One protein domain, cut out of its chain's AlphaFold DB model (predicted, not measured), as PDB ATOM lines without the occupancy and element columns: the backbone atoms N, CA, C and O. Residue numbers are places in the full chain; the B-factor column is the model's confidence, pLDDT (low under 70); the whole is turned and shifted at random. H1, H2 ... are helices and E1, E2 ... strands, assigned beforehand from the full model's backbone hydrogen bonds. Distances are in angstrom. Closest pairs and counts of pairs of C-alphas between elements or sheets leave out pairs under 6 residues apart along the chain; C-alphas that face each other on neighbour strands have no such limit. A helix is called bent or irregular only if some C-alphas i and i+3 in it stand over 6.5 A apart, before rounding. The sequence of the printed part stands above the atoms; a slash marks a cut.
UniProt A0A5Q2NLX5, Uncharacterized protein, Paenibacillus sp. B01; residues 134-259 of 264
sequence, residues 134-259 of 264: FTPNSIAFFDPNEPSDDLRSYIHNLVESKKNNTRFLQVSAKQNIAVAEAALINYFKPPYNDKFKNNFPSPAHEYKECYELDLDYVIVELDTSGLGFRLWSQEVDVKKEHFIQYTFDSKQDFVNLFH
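Overview. This is residues 134 to 259 of the 264 residues of an uncharacterized protein of Paenibacillus sp. B01 (UniProt A0A5Q2NLX5). A narrow ribbon of two strands, E1 and E4, runs through the middle of the domain, and helix H2 packs on it with residues 176 to 188; the small hairpin of E2 and E3 sits at one end of the ribbon, by the last residue of H2. Beyond the other end, H1 stands off by itself as an arm, and residues 144 to 150 stick out there. The printed part has 126 residues, with four named helices and four named strands in the order H1, H2, H3, E1, E2, E3, E4, H4; the class is mixed, helices and strands, and the two sheets, E1 - E4 and E2 - E3, are antiparallel. It is only just loose, close to compact, with a radius of gyration of the C-alphas of 16.8 A, and elongated, with spans of 49 by 30 by 30 A.

Arrangement. H1, residues 149 to 164, and H2, residues 173 to 188, are apart. H2 and H3, residues 208 to 212, only just touch, with 3 pairs of C-alphas within 8 A, made by residue 175 of H2 alone; the closest are those of Gln 175 and Glu 209, 7.2 A apart. The closest C-alphas of H2 and E1, residues 217 to 223, are those of Ala 180 and Val 220, 6.4 A apart. E2, residues 230 to 233, and E3, residues 236 to 239, form a hairpin at 174 degrees, with N 231 and O 239 within hydrogen-bond range at 2.9 A. The closest C-alphas of H2 and E2 are those of Phe 188 and Ser 233, 5.6 A apart. E4, residues 241 to 247, is the antiparallel neighbour of E1 at 169 degrees, with N 220 and O 244 at 2.8 A and N 242 and O 222 at 2.8 A, both within hydrogen-bond range. The closest C-alphas of H2 and E4 are those of Tyr 187 and Ile 244, 7.2 A apart. E3 and E4 meet only through their link. H4, residues 255 to 258, is apart from H2. In H1, H2 and H3 every O i to N i+4 pair is within hydrogen-bond range; H4 is too short for such a pair, and its one O i to N i+3 pair is not within range.

Along the chain. H1 begins at C-alpha 149 at (85.059, -6.711, 102.429) and is 22.2 A long; H2 is 22.4 A long. E1 begins at C-alpha 217 at (64.879, -16.389, 110.758) and measures 19.5 A, E4 19.9 A. H4 ends at C-alpha 258 at (62.593, -3.635, 114.399); it is neither bent nor irregular, but only just: C-alphas 255 and 258 are 6.3 A apart.

Size, cuts and confidence. The two C-alphas farthest apart are those of Asp 149 and Gly 228, 50.4 A. The printed part has no cut, and the link from H2 to H3, 19 residues, is long. The mean pLDDT of the printed part is 82.9; residue 144 and residues 146 to 148, 167 to 169 and 249 to 259 are under 70.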
ATOM      1  N   PHE A 134      53.504 -22.992  99.098       86.62
ATOM      2  CA  PHE A 134      54.438 -22.028  99.666       86.62
ATOM      3  C   PHE A 134      55.546 -21.713  98.665       86.62
ATOM      4  O   PHE A 134      56.181 -22.617  98.114       86.62
ATOM      5  N   THR A 135      55.773 -20.425  98.433       82.31
ATOM      6  CA  THR A 135      56.889 -19.911  97.638       82.31
ATOM      7  C   THR A 135      57.795 -19.092  98.548       82.31
ATOM      8  O   THR A 135      57.293 -18.165  99.184       82.31
ATOM      9  N   PRO A 136      59.096 -19.412  98.645       82.62
ATOM     10  CA  PRO A 136      60.001 -18.664  99.503       82.62
ATOM     11  C   PRO A 136      60.226 -17.255  98.950       82.62
ATOM     12  O   PRO A 136      60.406 -17.075  97.745       82.62
ATOM     13  N   ASN A 137      60.292 -16.282  99.852       79.88
ATOM     14  CA  ASN A 137      60.841 -14.960  99.590       79.88
ATOM     15  C   ASN A 137      62.016 -14.750 100.547       79.88
ATOM     16  O   ASN A 137      61.872 -14.968 101.746       79.88
ATOM     17  N   SER A 138      63.166 -14.330 100.020       76.81
ATOM     18  CA  SER A 138      64.349 -14.031 100.834       76.81
ATOM     19  C   SER A 138      64.502 -12.523 100.985       76.81
ATOM     20  O   SER A 138      64.579 -11.800  99.984       76.81
ATOM     21  N   ILE A 139      64.575 -12.067 102.231       75.94
ATOM     22  CA  ILE A 139      64.876 -10.685 102.604       75.94
ATOM     23  C   ILE A 139      66.225 -10.706 103.317       75.94
ATOM     24  O   ILE A 139      66.436 -11.538 104.192       75.94
ATOM     25  N   ALA A 140      67.130  -9.818 102.918       75.06
ATOM     26  CA  ALA A 140      68.426  -9.645 103.561       75.06
ATOM     27  C   ALA A 140      68.521  -8.219 104.107       75.06
ATOM     28  O   ALA A 140      68.112  -7.270 103.430       75.06
ATOM     29  N   PHE A 141      69.060  -8.090 105.315       73.00
ATOM     30  CA  PHE A 141      69.349  -6.816 105.963       73.00
ATOM     31  C   PHE A 141      70.861  -6.653 106.049       73.00
ATOM     32  O   PHE A 141      71.577  -7.624 106.273       73.00
ATOM     33  N   PHE A 142      71.338  -5.432 105.843       71.81
ATOM     34  CA  PHE A 142      72.759  -5.109 105.865       71.81
ATOM     35  C   PHE A 142      72.953  -3.854 106.710       71.81
ATOM     36  O   PHE A 142      72.219  -2.881 106.514       71.81
ATOM     37  N   ASP A 143      73.929  -3.858 107.619       71.44
ATOM     38  CA  ASP A 143      74.356  -2.631 108.290       71.44
ATOM     39  C   ASP A 143      75.231  -1.819 107.319       71.44
ATOM     40  O   ASP A 143      76.295  -2.292 106.908       71.44
ATOM     41  N   PRO A 144      74.824  -0.599 106.919       68.75
ATOM     42  CA  PRO A 144      75.622   0.232 106.019       68.75
ATOM     43  C   PRO A 144      76.969   0.663 106.615       68.75
ATOM     44  O   PRO A 144      77.831   1.131 105.870       68.75
ATOM     45  N   ASN A 145      77.151   0.546 107.932       71.12
ATOM     46  CA  ASN A 145      78.384   0.912 108.620       71.12
ATOM     47  C   ASN A 145      79.349  -0.259 108.786       71.12
ATOM     48  O   ASN A 145      80.469  -0.033 109.244       71.12
ATOM     49  N   GLU A 146      78.948  -1.481 108.431       69.94
ATOM     50  CA  GLU A 146      79.809  -2.646 108.563       69.94
ATOM     51  C   GLU A 146      80.937  -2.582 107.517       69.94
ATOM     52  O   GLU A 146      80.691  -2.666 106.310       69.94
ATOM     53  N   PRO A 147      82.200  -2.394 107.944       61.16
ATOM     54  CA  PRO A 147      83.289  -2.051 107.036       61.16
ATOM     55  C   PRO A 147      83.932  -3.283 106.376       61.16
ATOM     56  O   PRO A 147      85.056  -3.187 105.886       61.16
ATOM     57  N   SER A 148      83.267  -4.445 106.379       68.94
ATOM     58  CA  SER A 148      83.875  -5.702 105.937       68.94
ATOM     59  C   SER A 148      83.846  -5.865 104.409       68.94
ATOM     60  O   SER A 148      82.823  -5.678 103.742       68.94
ATOM     61  N   ASP A 149      84.984  -6.261 103.830       72.38
ATOM     62  CA  ASP A 149      85.059  -6.711 102.429       72.38
ATOM     63  C   ASP A 149      84.189  -7.965 102.190       72.38
ATOM     64  O   ASP A 149      83.737  -8.222 101.065       72.38
ATOM     65  N   ASP A 150      83.877  -8.694 103.263       73.31
ATOM     66  CA  ASP A 150      82.969  -9.836 103.279       73.31
ATOM     67  C   ASP A 150      81.531  -9.422 102.937       73.31
ATOM     68  O   ASP A 150      80.910 -10.054 102.079       73.31
ATOM     69  N   LEU A 151      81.023  -8.311 103.492       72.81
ATOM     70  CA  LEU A 151      79.686  -7.793 103.183       72.81
ATOM     71  C   LEU A 151      79.551  -7.417 101.700       72.81
ATOM     72  O   LEU A 151      78.567  -7.762 101.039       72.81
ATOM     73  N   ARG A 152      80.563  -6.744 101.138       75.50
ATOM     74  CA  ARG A 152      80.582  -6.382  99.709       75.50
ATOM     75  C   ARG A 152      80.582  -7.617  98.814       75.50
ATOM     76  O   ARG A 152      79.836  -7.662  97.835       75.50
ATOM     77  N   SER A 153      81.390  -8.613  99.162       79.62
ATOM     78  CA  SER A 153      81.473  -9.884  98.439       79.62
ATOM     79  C   SER A 153      80.156 -10.660  98.521       79.62
ATOM     80  O   SER A 153      79.683 -11.200  97.519       79.62
ATOM     81  N   TYR A 154      79.511 -10.650  99.687       78.19
ATOM     82  CA  TYR A 154      78.212 -11.268  99.919       78.19
ATOM     83  C   TYR A 154      77.103 -10.619  99.082       78.19
ATOM     84  O   TYR A 154      76.388 -11.316  98.358       78.19
ATOM     85  N   ILE A 155      76.995  -9.283  99.107       78.50
ATOM     86  CA  ILE A 155      76.027  -8.533  98.291       78.50
ATOM     87  C   ILE A 155      76.269  -8.793  96.800       78.50
ATOM     88  O   ILE A 155      75.317  -9.043  96.057       78.50
ATOM     89  N   HIS A 156      77.529  -8.779  96.356       81.94
ATOM     90  CA  HIS A 156      77.883  -9.081  94.971       81.94
ATOM     91  C   HIS A 156      77.410 -10.484  94.559       81.94
ATOM     92  O   HIS A 156      76.727 -10.629  93.545       81.94
ATOM     93  N   ASN A 157      77.701 -11.506  95.369       81.56
ATOM     94  CA  ASN A 157      77.282 -12.883  95.105       81.56
ATOM     95  C   ASN A 157      75.755 -13.035  95.103       81.56
ATOM     96  O   ASN A 157      75.207 -13.729  94.243       81.56
ATOM     97  N   LEU A 158      75.050 -12.334  95.997       78.75
ATOM     98  CA  LEU A 158      73.588 -12.307  96.023       78.75
ATOM     99  C   LEU A 158      73.009 -11.710  94.739       78.75
ATOM    100  O   LEU A 158      72.121 -12.305  94.124       78.75
ATOM    101  N   VAL A 159      73.524 -10.564  94.301       80.56
ATOM    102  CA  VAL A 159      73.075  -9.907  93.068       80.56
ATOM    103  C   VAL A 159      73.370 -10.776  91.846       80.56
ATOM    104  O   VAL A 159      72.479 -10.989  91.020       80.56
ATOM    105  N   GLU A 160      74.583 -11.319  91.738       82.94
ATOM    106  CA  GLU A 160      74.965 -12.193  90.627       82.94
ATOM    107  C   GLU A 160      74.143 -13.480  90.603       82.94
ATOM    108  O   GLU A 160      73.743 -13.938  89.532       82.94
ATOM    109  N   SER A 161      73.799 -14.035  91.763       79.94
ATOM    110  CA  SER A 161      72.933 -15.209  91.815       79.94
ATOM    111  C   SER A 161      71.522 -14.937  91.316       79.94
ATOM    112  O   SER A 161      70.984 -15.741  90.558       79.94
ATOM    113  N   LYS A 162      70.942 -13.778  91.655       75.88
ATOM    114  CA  LYS A 162      69.625 -13.383  91.148       75.88
ATOM    115  C   LYS A 162      69.654 -13.156  89.641       75.88
ATOM    116  O   LYS A 162      68.746 -13.614  88.956       75.88
ATOM    117  N   LYS A 163      70.694 -12.498  89.111       80.69
ATOM    118  CA  LYS A 163      70.851 -12.290  87.658       80.69
ATOM    119  C   LYS A 163      70.985 -13.606  86.896       80.69
ATOM    120  O   LYS A 163      70.355 -13.781  85.859       80.69
ATOM    121  N   ASN A 164      71.798 -14.518  87.420       81.44
ATOM    122  CA  ASN A 164      72.149 -15.769  86.751       81.44
ATOM    123  C   ASN A 164      71.239 -16.943  87.157       81.44
ATOM    124  O   ASN A 164      71.484 -18.079  86.752       81.44
ATOM    125  N   ASN A 165      70.199 -16.678  87.955       70.75
ATOM    126  CA  ASN A 165      69.277 -17.664  88.514       70.75
ATOM    127  C   ASN A 165      69.993 -18.851  89.198       70.75
ATOM    128  O   ASN A 165      69.659 -20.016  88.971       70.75
ATOM    129  N   THR A 166      71.017 -18.557  90.006       73.25
ATOM    130  CA  THR A 166      71.789 -19.554  90.762       73.25
ATOM    131  C   THR A 166      71.318 -19.652  92.216       73.25
ATOM    132  O   THR A 166      70.565 -18.821  92.714       73.25
ATOM    133  N   ARG A 167      71.754 -20.710  92.913       65.62
ATOM    134  CA  ARG A 167      71.260 -21.118  94.239       65.62
ATOM    135  C   ARG A 167      71.834 -20.360  95.443       65.62
ATOM    136  O   ARG A 167      71.651 -20.814  96.568       65.62
ATOM    137  N   PHE A 168      72.549 -19.256  95.252       64.44
ATOM    138  CA  PHE A 168      73.129 -18.537  96.392       64.44
ATOM    139  C   PHE A 168      72.010 -18.097  97.356       64.44
ATOM    140  O   PHE A 168      71.073 -17.415  96.941       64.44
ATOM    141  N   LEU A 169      72.082 -18.556  98.612       66.88
ATOM    142  CA  LEU A 169      71.061 -18.376  99.661       66.88
ATOM    143  C   LEU A 169      69.654 -18.897  99.320       66.88
ATOM    144  O   LEU A 169      68.662 -18.462  99.907       66.88
ATOM    145  N   GLN A 170      69.538 -19.830  98.375       73.31
ATOM    146  CA  GLN A 170      68.260 -20.460  98.059       73.31
ATOM    147  C   GLN A 170      68.146 -21.819  98.741       73.31
ATOM    148  O   GLN A 170      68.801 -22.786  98.352       73.31
ATOM    149  N   VAL A 171      67.223 -21.908  99.695       81.88
ATOM    150  CA  VAL A 171      66.751 -23.181 100.243       81.88
ATOM    151  C   VAL A 171      66.007 -23.947  99.144       81.88
ATOM    152  O   VAL A 171      65.198 -23.386  98.397       81.88
ATOM    153  N   SER A 172      66.266 -25.246  99.019       85.38
ATOM    154  CA  SER A 172      65.600 -26.097  98.039       85.38
ATOM    155  C   SER A 172      64.088 -26.161  98.279       85.38
ATOM    156  O   SER A 172      63.605 -26.093  99.406       85.38
ATOM    157  N   ALA A 173      63.301 -26.359  97.216       84.75
ATOM    158  CA  ALA A 173      61.839 -26.452  97.321       84.75
ATOM    159  C   ALA A 173      61.379 -27.509  98.344       84.75
ATOM    160  O   ALA A 173      60.430 -27.285  99.092       84.75
ATOM    161  N   LYS A 174      62.091 -28.640  98.415       86.00
ATOM    162  CA  LYS A 174      61.829 -29.695  99.397       86.00
ATOM    163  C   LYS A 174      62.008 -29.185 100.830       86.00
ATOM    164  O   LYS A 174      61.168 -29.477 101.679       86.00
ATOM    165  N   GLN A 175      63.076 -28.436 101.086       88.38
ATOM    166  CA  GLN A 175      63.347 -27.884 102.406       88.38
ATOM    167  C   GLN A 175      62.420 -26.717 102.753       88.38
ATOM    168  O   GLN A 175      61.925 -26.694 103.870       88.38
ATOM    169  N   ASN A 176      62.043 -25.857 101.801       89.44
ATOM    170  CA  ASN A 176      61.017 -24.828 102.033       89.44
ATOM    171  C   ASN A 176      59.695 -25.438 102.512       89.44
ATOM    172  O   ASN A 176      59.108 -24.978 103.484       89.44
ATOM    173  N   ILE A 177      59.255 -26.523 101.867       90.31
ATOM    174  CA  ILE A 177      58.054 -27.258 102.282       90.31
ATOM    175  C   ILE A 177      58.243 -27.887 103.673       90.31
ATOM    176  O   ILE A 177      57.314 -27.880 104.474       90.31
ATOM    177  N   ALA A 178      59.426 -28.435 103.973       91.62
ATOM    178  CA  ALA A 178      59.714 -29.031 105.280       91.62
ATOM    179  C   ALA A 178      59.726 -27.993 106.413       91.62
ATOM    180  O   ALA A 178      59.194 -28.265 107.486       91.62
ATOM    181  N   VAL A 179      60.300 -26.813 106.169       92.38
ATOM    182  CA  VAL A 179      60.300 -25.690 107.114       92.38
ATOM    183  C   VAL A 179      58.882 -25.183 107.332       92.38
ATOM    184  O   VAL A 179      58.470 -25.055 108.479       92.38
ATOM    185  N   ALA A 180      58.114 -24.958 106.260       93.94
ATOM    186  CA  ALA A 180      56.728 -24.506 106.364       93.94
ATOM    187  C   ALA A 180      55.858 -25.500 107.151       93.94
ATOM    188  O   ALA A 180      55.134 -25.094 108.057       93.94
ATOM    189  N   GLU A 181      55.968 -26.804 106.865       94.75
ATOM    190  CA  GLU A 181      55.261 -27.851 107.616       94.75
ATOM    191  C   GLU A 181      55.620 -27.798 109.107       94.75
ATOM    192  O   GLU A 181      54.731 -27.750 109.956       94.75
ATOM    193  N   ALA A 182      56.913 -27.784 109.437       95.38
ATOM    194  CA  ALA A 182      57.359 -27.823 110.822       95.38
ATOM    195  C   ALA A 182      56.998 -26.544 111.599       95.38
ATOM    196  O   ALA A 182      56.538 -26.641 112.736       95.38
ATOM    197  N   ALA A 183      57.126 -25.372 110.971       95.44
ATOM    198  CA  ALA A 183      56.742 -24.082 111.540       95.44
ATOM    199  C   ALA A 183      55.234 -24.003 111.832       95.44
ATOM    200  O   ALA A 183      54.839 -23.590 112.924       95.44
ATOM    201  N   LEU A 184      54.390 -24.442 110.888       97.25
ATOM    202  CA  LEU A 184      52.935 -24.453 111.060       97.25
ATOM    203  C   LEU A 184      52.498 -25.465 112.126       97.25
ATOM    204  O   LEU A 184      51.619 -25.155 112.928       97.25
ATOM    205  N   ILE A 185      53.114 -26.653 112.177       97.75
ATOM    206  CA  ILE A 185      52.814 -27.642 113.222       97.75
ATOM    207  C   ILE A 185      53.233 -27.127 114.598       97.75
ATOM    208  O   ILE A 185      52.493 -27.315 115.557       97.75
ATOM    209  N   ASN A 186      54.400 -26.497 114.719       97.25
ATOM    210  CA  ASN A 186      54.849 -25.939 115.993       97.25
ATOM    211  C   ASN A 186      53.932 -24.808 116.478       97.25
ATOM    212  O   ASN A 186      53.623 -24.735 117.663       97.25
ATOM    213  N   TYR A 187      53.433 -23.997 115.542       97.75
ATOM    214  CA  TYR A 187      52.555 -22.874 115.836       97.75
ATOM    215  C   TYR A 187      51.153 -23.332 116.248       97.75
ATOM    216  O   TYR A 187      50.716 -23.046 117.355       97.75
ATOM    217  N   PHE A 188      50.459 -24.091 115.393       98.19
ATOM    218  CA  PHE A 188      49.086 -24.528 115.665       98.19
ATOM    219  C   PHE A 188      49.004 -25.708 116.645       98.19
ATOM    220  O   PHE A 188      47.945 -25.953 117.214       98.19
ATOM    221  N   LYS A 189      50.079 -26.486 116.810       97.75
ATOM    222  CA  LYS A 189      50.123 -27.759 117.561       97.75
ATOM    223  C   LYS A 189      48.900 -28.671 117.337       97.75
ATOM    224  O   LYS A 189      48.347 -29.198 118.306       97.75
ATOM    225  N   PRO A 190      48.506 -28.925 116.077       97.56
ATOM    226  CA  PRO A 190      47.321 -29.711 115.746       97.56
ATOM    227  C   PRO A 190      47.291 -31.081 116.450       97.56
ATOM    228  O   PRO A 190      48.332 -31.746 116.542       97.56
ATOM    229  N   PRO A 191      46.125 -31.556 116.921       96.31
ATOM    230  CA  PRO A 191      46.014 -32.776 117.721       96.31
ATOM    231  C   PRO A 191      46.585 -34.022 117.032       96.31
ATOM    232  O   PRO A 191      47.190 -34.848 117.712       96.31
ATOM    233  N   TYR A 192      46.496 -34.124 115.703       96.25
ATOM    234  CA  TYR A 192      46.931 -35.308 114.949       96.25
ATOM    235  C   TYR A 192      48.386 -35.264 114.445       96.25
ATOM    236  O   TYR A 192      48.810 -36.171 113.727       96.25
ATOM    237  N   ASN A 193      49.169 -34.236 114.787       96.56
ATOM    238  CA  ASN A 193      50.612 -34.217 114.522       96.56
ATOM    239  C   ASN A 193      51.404 -34.520 115.794       96.56
ATOM    240  O   ASN A 193      51.176 -33.884 116.809       96.56
ATOM    241  N   ASP A 194      52.401 -35.399 115.738       90.94
ATOM    242  CA  ASP A 194      53.275 -35.654 116.901       90.94
ATOM    243  C   ASP A 194      54.640 -34.960 116.785       90.94
ATOM    244  O   ASP A 194      55.206 -34.473 117.763       90.94
ATOM    245  N   LYS A 195      55.183 -34.897 115.565       90.62
ATOM    246  CA  LYS A 195      56.490 -34.285 115.276       90.62
ATOM    247  C   LYS A 195      56.380 -32.760 115.229       90.62
ATOM    248  O   LYS A 195      55.315 -32.244 114.923       90.62
ATOM    249  N   PHE A 196      57.478 -32.045 115.480       91.38
ATOM    250  CA  PHE A 196      57.609 -30.579 115.356       91.38
ATOM    251  C   PHE A 196      56.858 -29.723 116.386       91.38
ATOM    252  O   PHE A 196      57.255 -28.580 116.599       91.38
ATOM    253  N   LYS A 197      55.870 -30.270 117.108       93.44
ATOM    254  CA  LYS A 197      55.071 -29.541 118.116       93.44
ATOM    255  C   LYS A 197      55.888 -28.738 119.132       93.44
ATOM    256  O   LYS A 197      55.497 -27.632 119.467       93.44
ATOM    257  N   ASN A 198      57.001 -29.294 119.616       91.25
ATOM    258  CA  ASN A 198      57.784 -28.719 120.722       91.25
ATOM    259  C   ASN A 198      59.299 -28.697 120.451       91.25
ATOM    260  O   ASN A 198      60.090 -28.593 121.383       91.25
ATOM    261  N   ASN A 199      59.723 -28.885 119.200       89.00
ATOM    262  CA  ASN A 199      61.142 -29.034 118.853       89.00
ATOM    263  C   ASN A 199      61.523 -28.383 117.514       89.00
ATOM    264  O   ASN A 199      62.544 -28.739 116.928       89.00
ATOM    265  N   PHE A 200      60.704 -27.454 117.020       90.81
ATOM    266  CA  PHE A 200      61.059 -26.584 115.905       90.81
ATOM    267  C   PHE A 200      61.446 -25.195 116.440       90.81
ATOM    268  O   PHE A 200      60.738 -24.694 117.315       90.81
ATOM    269  N   PRO A 201      62.492 -24.550 115.899       88.88
ATOM    270  CA  PRO A 201      63.487 -25.092 114.963       88.88
ATOM    271  C   PRO A 201      64.500 -26.029 115.642       88.88
ATOM    272  O   PRO A 201      64.843 -25.845 116.805       88.88
ATOM    273  N   SER A 202      65.020 -27.030 114.916       85.00
ATOM    274  CA  SER A 202      66.211 -27.775 115.363       85.00
ATOM    275  C   SER A 202      67.091 -28.271 114.199       85.00
ATOM    276  O   SER A 202      66.557 -28.744 113.188       85.00
ATOM    277  N   PRO A 203      68.435 -28.223 114.330       80.00
ATOM    278  CA  PRO A 203      69.377 -28.652 113.287       80.00
ATOM    279  C   PRO A 203      69.375 -30.170 113.050       80.00
ATOM    280  O   PRO A 203      69.909 -30.661 112.054       80.00
ATOM    281  N   ALA A 204      68.742 -30.941 113.937       79.69
ATOM    282  CA  ALA A 204      68.622 -32.390 113.802       79.69
ATOM    283  C   ALA A 204      67.583 -32.830 112.748       79.69
ATOM    284  O   ALA A 204      67.469 -34.024 112.460       79.69
ATOM    285  N   HIS A 205      66.812 -31.899 112.181       80.88
ATOM    286  CA  HIS A 205      65.678 -32.197 111.306       80.88
ATOM    287  C   HIS A 205      65.995 -32.082 109.805       80.88
ATOM    288  O   HIS A 205      67.139 -31.933 109.394       80.88
ATOM    289  N   GLU A 206      64.971 -32.248 108.961       79.88
ATOM    290  CA  GLU A 206      65.102 -32.396 107.501       79.88
ATOM    291  C   GLU A 206      65.399 -31.088 106.742       79.88
ATOM    292  O   GLU A 206      65.609 -31.128 105.531       79.88
ATOM    293  N   TYR A 207      65.414 -29.947 107.432       81.31
ATOM    294  CA  TYR A 207      65.630 -28.606 106.874       81.31
ATOM    295  C   TYR A 207      67.041 -28.061 107.181       81.31
ATOM    296  O   TYR A 207      67.219 -26.939 107.649       81.31
ATOM    297  N   LYS A 208      68.070 -28.886 106.956       84.00
ATOM    298  CA  LYS A 208      69.465 -28.553 107.297       84.00
ATOM    299  C   LYS A 208      70.074 -27.437 106.449       84.00
ATOM    300  O   LYS A 208      70.916 -26.717 106.968       84.00
ATOM    301  N   GLU A 209      69.618 -27.248 105.208       85.00
ATOM    302  CA  GLU A 209      70.100 -26.162 104.336       85.00
ATOM    303  C   GLU A 209      69.839 -24.799 104.987       85.00
ATOM    304  O   GLU A 209      70.624 -23.885 104.792       85.00
ATOM    305  N   CYS A 210      68.787 -24.652 105.801       84.75
ATOM    306  CA  CYS A 210      68.537 -23.404 106.527       84.75
ATOM    307  C   CYS A 210      69.658 -23.061 107.518       84.75
ATOM    308  O   CYS A 210      70.004 -21.896 107.648       84.75
ATOM    309  N   TYR A 211      70.245 -24.069 108.168       84.00
ATOM    310  CA  TYR A 211      71.391 -23.886 109.064       84.00
ATOM    311  C   TYR A 211      72.709 -23.780 108.290       84.00
ATOM    312  O   TYR A 211      73.581 -23.009 108.664       84.00
ATOM    313  N   GLU A 212      72.867 -24.533 107.198       84.00
ATOM    314  CA  GLU A 212      74.061 -24.464 106.340       84.00
ATOM    315  C   GLU A 212      74.193 -23.110 105.629       84.00
ATOM    316  O   GLU A 212      75.304 -22.672 105.339       84.00
ATOM    317  N   LEU A 213      73.063 -22.456 105.345       79.50
ATOM    318  CA  LEU A 213      72.997 -21.106 104.786       79.50
ATOM    319  C   LEU A 213      73.058 -20.003 105.850       79.50
ATOM    320  O   LEU A 213      72.981 -18.837 105.472       79.50
ATOM    321  N   ASP A 214      73.181 -20.368 107.130       78.56
ATOM    322  CA  ASP A 214      73.229 -19.436 108.263       78.56
ATOM    323  C   ASP A 214      72.037 -18.460 108.262       78.56
ATOM    324  O   ASP A 214      72.188 -17.250 108.395       78.56
ATOM    325  N   LEU A 215      70.826 -18.979 108.010       81.00
ATOM    326  CA  LEU A 215      69.620 -18.153 108.046       81.00
ATOM    327  C   LEU A 215      69.312 -17.753 109.485       81.00
ATOM    328  O   LEU A 215      69.193 -18.614 110.351       81.00
ATOM    329  N   ASP A 216      69.055 -16.469 109.712       79.94
ATOM    330  CA  ASP A 216      68.699 -15.983 111.044       79.94
ATOM    331  C   ASP A 216      67.262 -16.367 111.443       79.94
ATOM    332  O   ASP A 216      66.993 -16.807 112.565       79.94
ATOM    333  N   TYR A 217      66.312 -16.215 110.510       83.81
ATOM    334  CA  TYR A 217      64.879 -16.389 110.758       83.81
ATOM    335  C   TYR A 217      64.165 -17.071 109.596       83.81
ATOM    336  O   TYR A 217      64.561 -16.972 108.434       83.81
ATOM    337  N   VAL A 218      63.024 -17.680 109.912       88.12
ATOM    338  CA  VAL A 218      61.967 -17.935 108.935       88.12
ATOM    339  C   VAL A 218      60.675 -17.289 109.382       88.12
ATOM    340  O   VAL A 218      60.303 -17.348 110.555       88.12
ATOM    341  N   ILE A 219      59.984 -16.704 108.410       90.88
ATOM    342  CA  ILE A 219      58.624 -16.218 108.563       90.88
ATOM    343  C   ILE A 219      57.734 -17.061 107.653       90.88
ATOM    344  O   ILE A 219      58.011 -17.203 106.460       90.88
ATOM    345  N   VAL A 220      56.682 -17.639 108.223       93.56
ATOM    346  CA  VAL A 220      55.626 -18.331 107.486       93.56
ATOM    347  C   VAL A 220      54.351 -17.518 107.618       93.56
ATOM    348  O   VAL A 220      53.892 -17.242 108.724       93.56
ATOM    349  N   GLU A 221      53.799 -17.143 106.473       93.94
ATOM    350  CA  GLU A 221      52.547 -16.408 106.366       93.94
ATOM    351  C   GLU A 221      51.454 -17.332 105.827       93.94
ATOM    352  O   GLU A 221      51.657 -18.059 104.847       93.94
ATOM    353  N   LEU A 222      50.298 -17.302 106.481       94.88
ATOM    354  CA  LEU A 222      49.084 -17.972 106.041       94.88
ATOM    355  C   LEU A 222      47.918 -16.986 106.130       94.88
ATOM    356  O   LEU A 222      47.495 -16.633 107.229       94.88
ATOM    357  N   ASP A 223      47.407 -16.558 104.976       94.19
ATOM    358  CA  ASP A 223      46.288 -15.617 104.873       94.19
ATOM    359  C   ASP A 223      45.061 -16.284 104.231       94.19
ATOM    360  O   ASP A 223      45.113 -16.855 103.138       94.19
ATOM    361  N   THR A 224      43.940 -16.211 104.943       94.25
ATOM    362  CA  THR A 224      42.630 -16.753 104.562       94.25
ATOM    363  C   THR A 224      41.588 -15.657 104.329       94.25
ATOM    364  O   THR A 224      40.414 -15.952 104.099       94.25
ATOM    365  N   SER A 225      41.995 -14.383 104.316       88.69
ATOM    366  CA  SER A 225      41.104 -13.225 104.194       88.69
ATOM    367  C   SER A 225      40.235 -13.245 102.940       88.69
ATOM    368  O   SER A 225      39.080 -12.824 102.997       88.69
ATOM    369  N   GLY A 226      40.750 -13.795 101.836       88.19
ATOM    370  CA  GLY A 226      40.009 -13.982 100.585       88.19
ATOM    371  C   GLY A 226      39.239 -15.303 100.471       88.19
ATOM    372  O   GLY A 226      38.664 -15.571  99.420       88.19
ATOM    373  N   LEU A 227      39.252 -16.153 101.504       90.56
ATOM    374  CA  LEU A 227      38.708 -17.516 101.445       90.56
ATOM    375  C   LEU A 227      37.416 -17.709 102.244       90.56
ATOM    376  O   LEU A 227      36.819 -18.781 102.162       90.56
ATOM    377  N   GLY A 228      36.960 -16.695 102.985       90.69
ATOM    378  CA  GLY A 228      35.666 -16.730 103.679       90.69
ATOM    379  C   GLY A 228      35.653 -17.605 104.931       90.69
ATOM    380  O   GLY A 228      34.586 -18.036 105.354       90.69
ATOM    381  N   PHE A 229      36.823 -17.870 105.515       93.19
ATOM    382  CA  PHE A 229      36.972 -18.607 106.767       93.19
ATOM    383  C   PHE A 229      38.151 -18.089 107.584       93.19
ATOM    384  O   PHE A 229      38.952 -17.296 107.093       93.19
ATOM    385  N   ARG A 230      38.229 -18.523 108.842       95.44
ATOM    386  CA  ARG A 230      39.332 -18.231 109.765       95.44
ATOM    387  C   ARG A 230      39.906 -19.533 110.296       95.44
ATOM    388  O   ARG A 230      39.198 -20.537 110.354       95.44
ATOM    389  N   LEU A 231      41.175 -19.517 110.679       97.31
ATOM    390  CA  LEU A 231      41.854 -20.675 111.245       97.31
ATOM    391  C   LEU A 231      42.148 -20.443 112.723       97.31
ATOM    392  O   LEU A 231      42.388 -19.316 113.159       97.31
ATOM    393  N   TRP A 232      42.110 -21.521 113.498       97.75
ATOM    394  CA  TRP A 232      42.444 -21.513 114.920       97.75
ATOM    395  C   TRP A 232      42.949 -22.886 115.373       97.75
ATOM    396  O   TRP A 232      42.858 -23.874 114.642       97.75
ATOM    397  N   SER A 233      43.483 -22.958 116.588       97.69
ATOM    398  CA  SER A 233      43.723 -24.216 117.298       97.69
ATOM    399  C   SER A 233      43.634 -23.997 118.809       97.69
ATOM    400  O   SER A 233      43.512 -22.867 119.269       97.69
ATOM    401  N   GLN A 234      43.755 -25.059 119.606       96.44
ATOM    402  CA  GLN A 234      43.782 -24.950 121.074       96.44
ATOM    403  C   GLN A 234      44.878 -24.006 121.614       96.44
ATOM    404  O   GLN A 234      44.778 -23.526 122.738       96.44
ATOM    405  N   GLU A 235      45.921 -23.743 120.824       96.62
ATOM    406  CA  GLU A 235      47.080 -22.927 121.210       96.62
ATOM    407  C   GLU A 235      47.099 -21.559 120.513       96.62
ATOM    408  O   GLU A 235      47.908 -20.699 120.859       96.62
ATOM    409  N   VAL A 236      46.246 -21.366 119.503       97.69
ATOM    410  CA  VAL A 236      46.274 -20.206 118.611       97.69
ATOM    411  C   VAL A 236      44.871 -19.644 118.445       97.69
ATOM    412  O   VAL A 236      43.982 -20.311 117.913       97.69
ATOM    413  N   ASP A 237      44.715 -18.376 118.821       97.50
ATOM    414  CA  ASP A 237      43.475 -17.629 118.632       97.50
ATOM    415  C   ASP A 237      43.019 -17.596 117.171       97.50
ATOM    416  O   ASP A 237      43.820 -17.571 116.231       97.50
ATOM    417  N   VAL A 238      41.704 -17.490 116.996       97.38
ATOM    418  CA  VAL A 238      41.069 -17.410 115.685       97.38
ATOM    419  C   VAL A 238      41.469 -16.160 114.905       97.38
ATOM    420  O   VAL A 238      41.234 -15.030 115.340       97.38
ATOM    421  N   LYS A 239      42.057 -16.356 113.717       96.19
ATOM    422  CA  LYS A 239      42.499 -15.269 112.830       96.19
ATOM    423  C   LYS A 239      42.322 -15.632 111.357       96.19
ATOM    424  O   LYS A 239      42.192 -16.793 110.982       96.19
ATOM    425  N   LYS A 240      42.286 -14.596 110.516       94.88
ATOM    426  CA  LYS A 240      42.397 -14.748 109.057       94.88
ATOM    427  C   LYS A 240      43.852 -14.869 108.621       94.88
ATOM    428  O   LYS A 240      44.170 -15.651 107.732       94.88
ATOM    429  N   GLU A 241      44.699 -14.084 109.272       96.19
ATOM    430  CA  GLU A 241      46.108 -13.914 108.961       96.19
ATOM    431  C   GLU A 241      46.948 -14.478 110.106       96.19
ATOM    432  O   GLU A 241      46.801 -14.081 111.267       96.19
ATOM    433  N   HIS A 242      47.843 -15.401 109.771       95.81
ATOM    434  CA  HIS A 242      48.821 -15.960 110.690       95.81
ATOM    435  C   HIS A 242      50.221 -15.643 110.175       95.81
ATOM    436  O   HIS A 242      50.681 -16.231 109.197       95.81
ATOM    437  N   PHE A 243      50.893 -14.719 110.860       93.81
ATOM    438  CA  PHE A 243      52.296 -14.379 110.650       93.81
ATOM    439  C   PHE A 243      53.128 -15.043 111.741       93.81
ATOM    440  O   PHE A 243      53.002 -14.710 112.919       93.81
ATOM    441  N   ILE A 244      53.940 -16.019 111.350       93.44
ATOM    442  CA  ILE A 244      54.630 -16.913 112.277       93.44
ATOM    443  C   ILE A 244      56.128 -16.755 112.069       93.44
ATOM    444  O   ILE A 244      56.625 -17.050 110.987       93.44
ATOM    445  N   GLN A 245      56.850 -16.329 113.101       91.06
ATOM    446  CA  GLN A 245      58.295 -16.137 113.043       91.06
ATOM    447  C   GLN A 245      59.009 -17.129 113.957       91.06
ATOM    448  O   GLN A 245      58.639 -17.294 115.117       91.06
ATOM    449  N   TYR A 246      60.074 -17.733 113.439       89.94
ATOM    450  CA  TYR A 246      61.009 -18.535 114.217       89.94
ATOM    451  C   TYR A 246      62.443 -18.108 113.947       89.94
ATOM    452  O   TYR A 246      62.784 -17.709 112.834       89.94
ATOM    453  N   THR A 247      63.278 -18.241 114.969       86.38
ATOM    454  CA  THR A 247      64.709 -17.943 114.927       86.38
ATOM    455  C   THR A 247      65.502 -19.238 114.825       86.38
ATOM    456  O   THR A 247      65.261 -20.163 115.601       86.38
ATOM    457  N   PHE A 248      66.434 -19.311 113.879       79.19
ATOM    458  CA  PHE A 248      67.270 -20.488 113.635       79.19
ATOM    459  C   PHE A 248      68.595 -20.451 114.410       79.19
ATOM    460  O   PHE A 248      69.029 -21.507 114.870       79.19
ATOM    461  N   ASP A 249      69.188 -19.269 114.626       68.56
ATOM    462  CA  ASP A 249      70.360 -19.098 115.494       68.56
ATOM    463  C   ASP A 249      70.157 -17.999 116.552       68.56
ATOM    464  O   ASP A 249      69.550 -16.957 116.327       68.56
ATOM    465  N   SER A 250      70.681 -18.253 117.747       52.38
ATOM    466  CA  SER A 250      70.534 -17.424 118.949       52.38
ATOM    467  C   SER A 250      71.463 -16.211 118.999       52.38
ATOM    468  O   SER A 250      71.500 -15.533 120.029       52.38
ATOM    469  N   LYS A 251      72.219 -15.924 117.927       53.25
ATOM    470  CA  LYS A 251      73.051 -14.719 117.821       53.25
ATOM    471  C   LYS A 251      72.149 -13.492 117.684       53.25
ATOM    472  O   LYS A 251      71.814 -12.998 116.614       53.25
ATOM    473  N   GLN A 252      71.678 -13.085 118.851       50.97
ATOM    474  CA  GLN A 252      70.854 -11.938 119.154       50.97
ATOM    475  C   GLN A 252      71.533 -10.655 118.695       50.97
ATOM    476  O   GLN A 252      72.416 -10.174 119.383       50.97
ATOM    477  N   ASP A 253      71.048 -10.089 117.593       51.59
ATOM    478  CA  ASP A 253      71.131  -8.644 117.331       51.59
ATOM    479  C   ASP A 253      69.925  -8.109 116.533       51.59
ATOM    480  O   ASP A 253      69.566  -6.938 116.638       51.59
ATOM    481  N   PHE A 254      69.193  -8.967 115.813       51.84
ATOM    482  CA  PHE A 254      68.056  -8.542 114.985       51.84
ATOM    483  C   PHE A 254      66.845  -8.009 115.762       51.84
ATOM    484  O   PHE A 254      66.085  -7.198 115.235       51.84
ATOM    485  N   VAL A 255      66.660  -8.431 117.023       51.94
ATOM    486  CA  VAL A 255      65.595  -7.893 117.891       51.94
ATOM    487  C   VAL A 255      65.738  -6.368 118.006       51.94
ATOM    488  O   VAL A 255      64.745  -5.661 118.075       51.94
ATOM    489  N   ASN A 256      66.939  -5.808 117.882       48.34
ATOM    490  CA  ASN A 256      67.118  -4.357 117.934       48.34
ATOM    491  C   ASN A 256      66.770  -3.635 116.616       48.34
ATOM    492  O   ASN A 256      66.563  -2.426 116.637       48.34
ATOM    493  N   LEU A 257      66.668  -4.337 115.479       52.56
ATOM    494  CA  LEU A 257      66.448  -3.711 114.166       52.56
ATOM    495  C   LEU A 257      64.998  -3.232 113.966       52.56
ATOM    496  O   LEU A 257      64.764  -2.224 113.302       52.56
ATOM    497  N   PHE A 258      64.024  -3.943 114.545       54.81
ATOM    498  CA  PHE A 258      62.593  -3.635 114.399       54.81
ATOM    499  C   PHE A 258      61.911  -3.138 115.668       54.81
ATOM    500  O   PHE A 258      60.778  -2.654 115.609       54.81
ATOM    501  N   HIS A 259      62.596  -3.190 116.808       50.03
ATOM    502  CA  HIS A 259      62.178  -2.447 117.983       50.03
ATOM    503  C   HIS A 259      62.565  -0.974 117.795       50.03
ATOM    504  O   HIS A 259      63.566  -0.492 118.317       50.03
TER     505      HIS A 259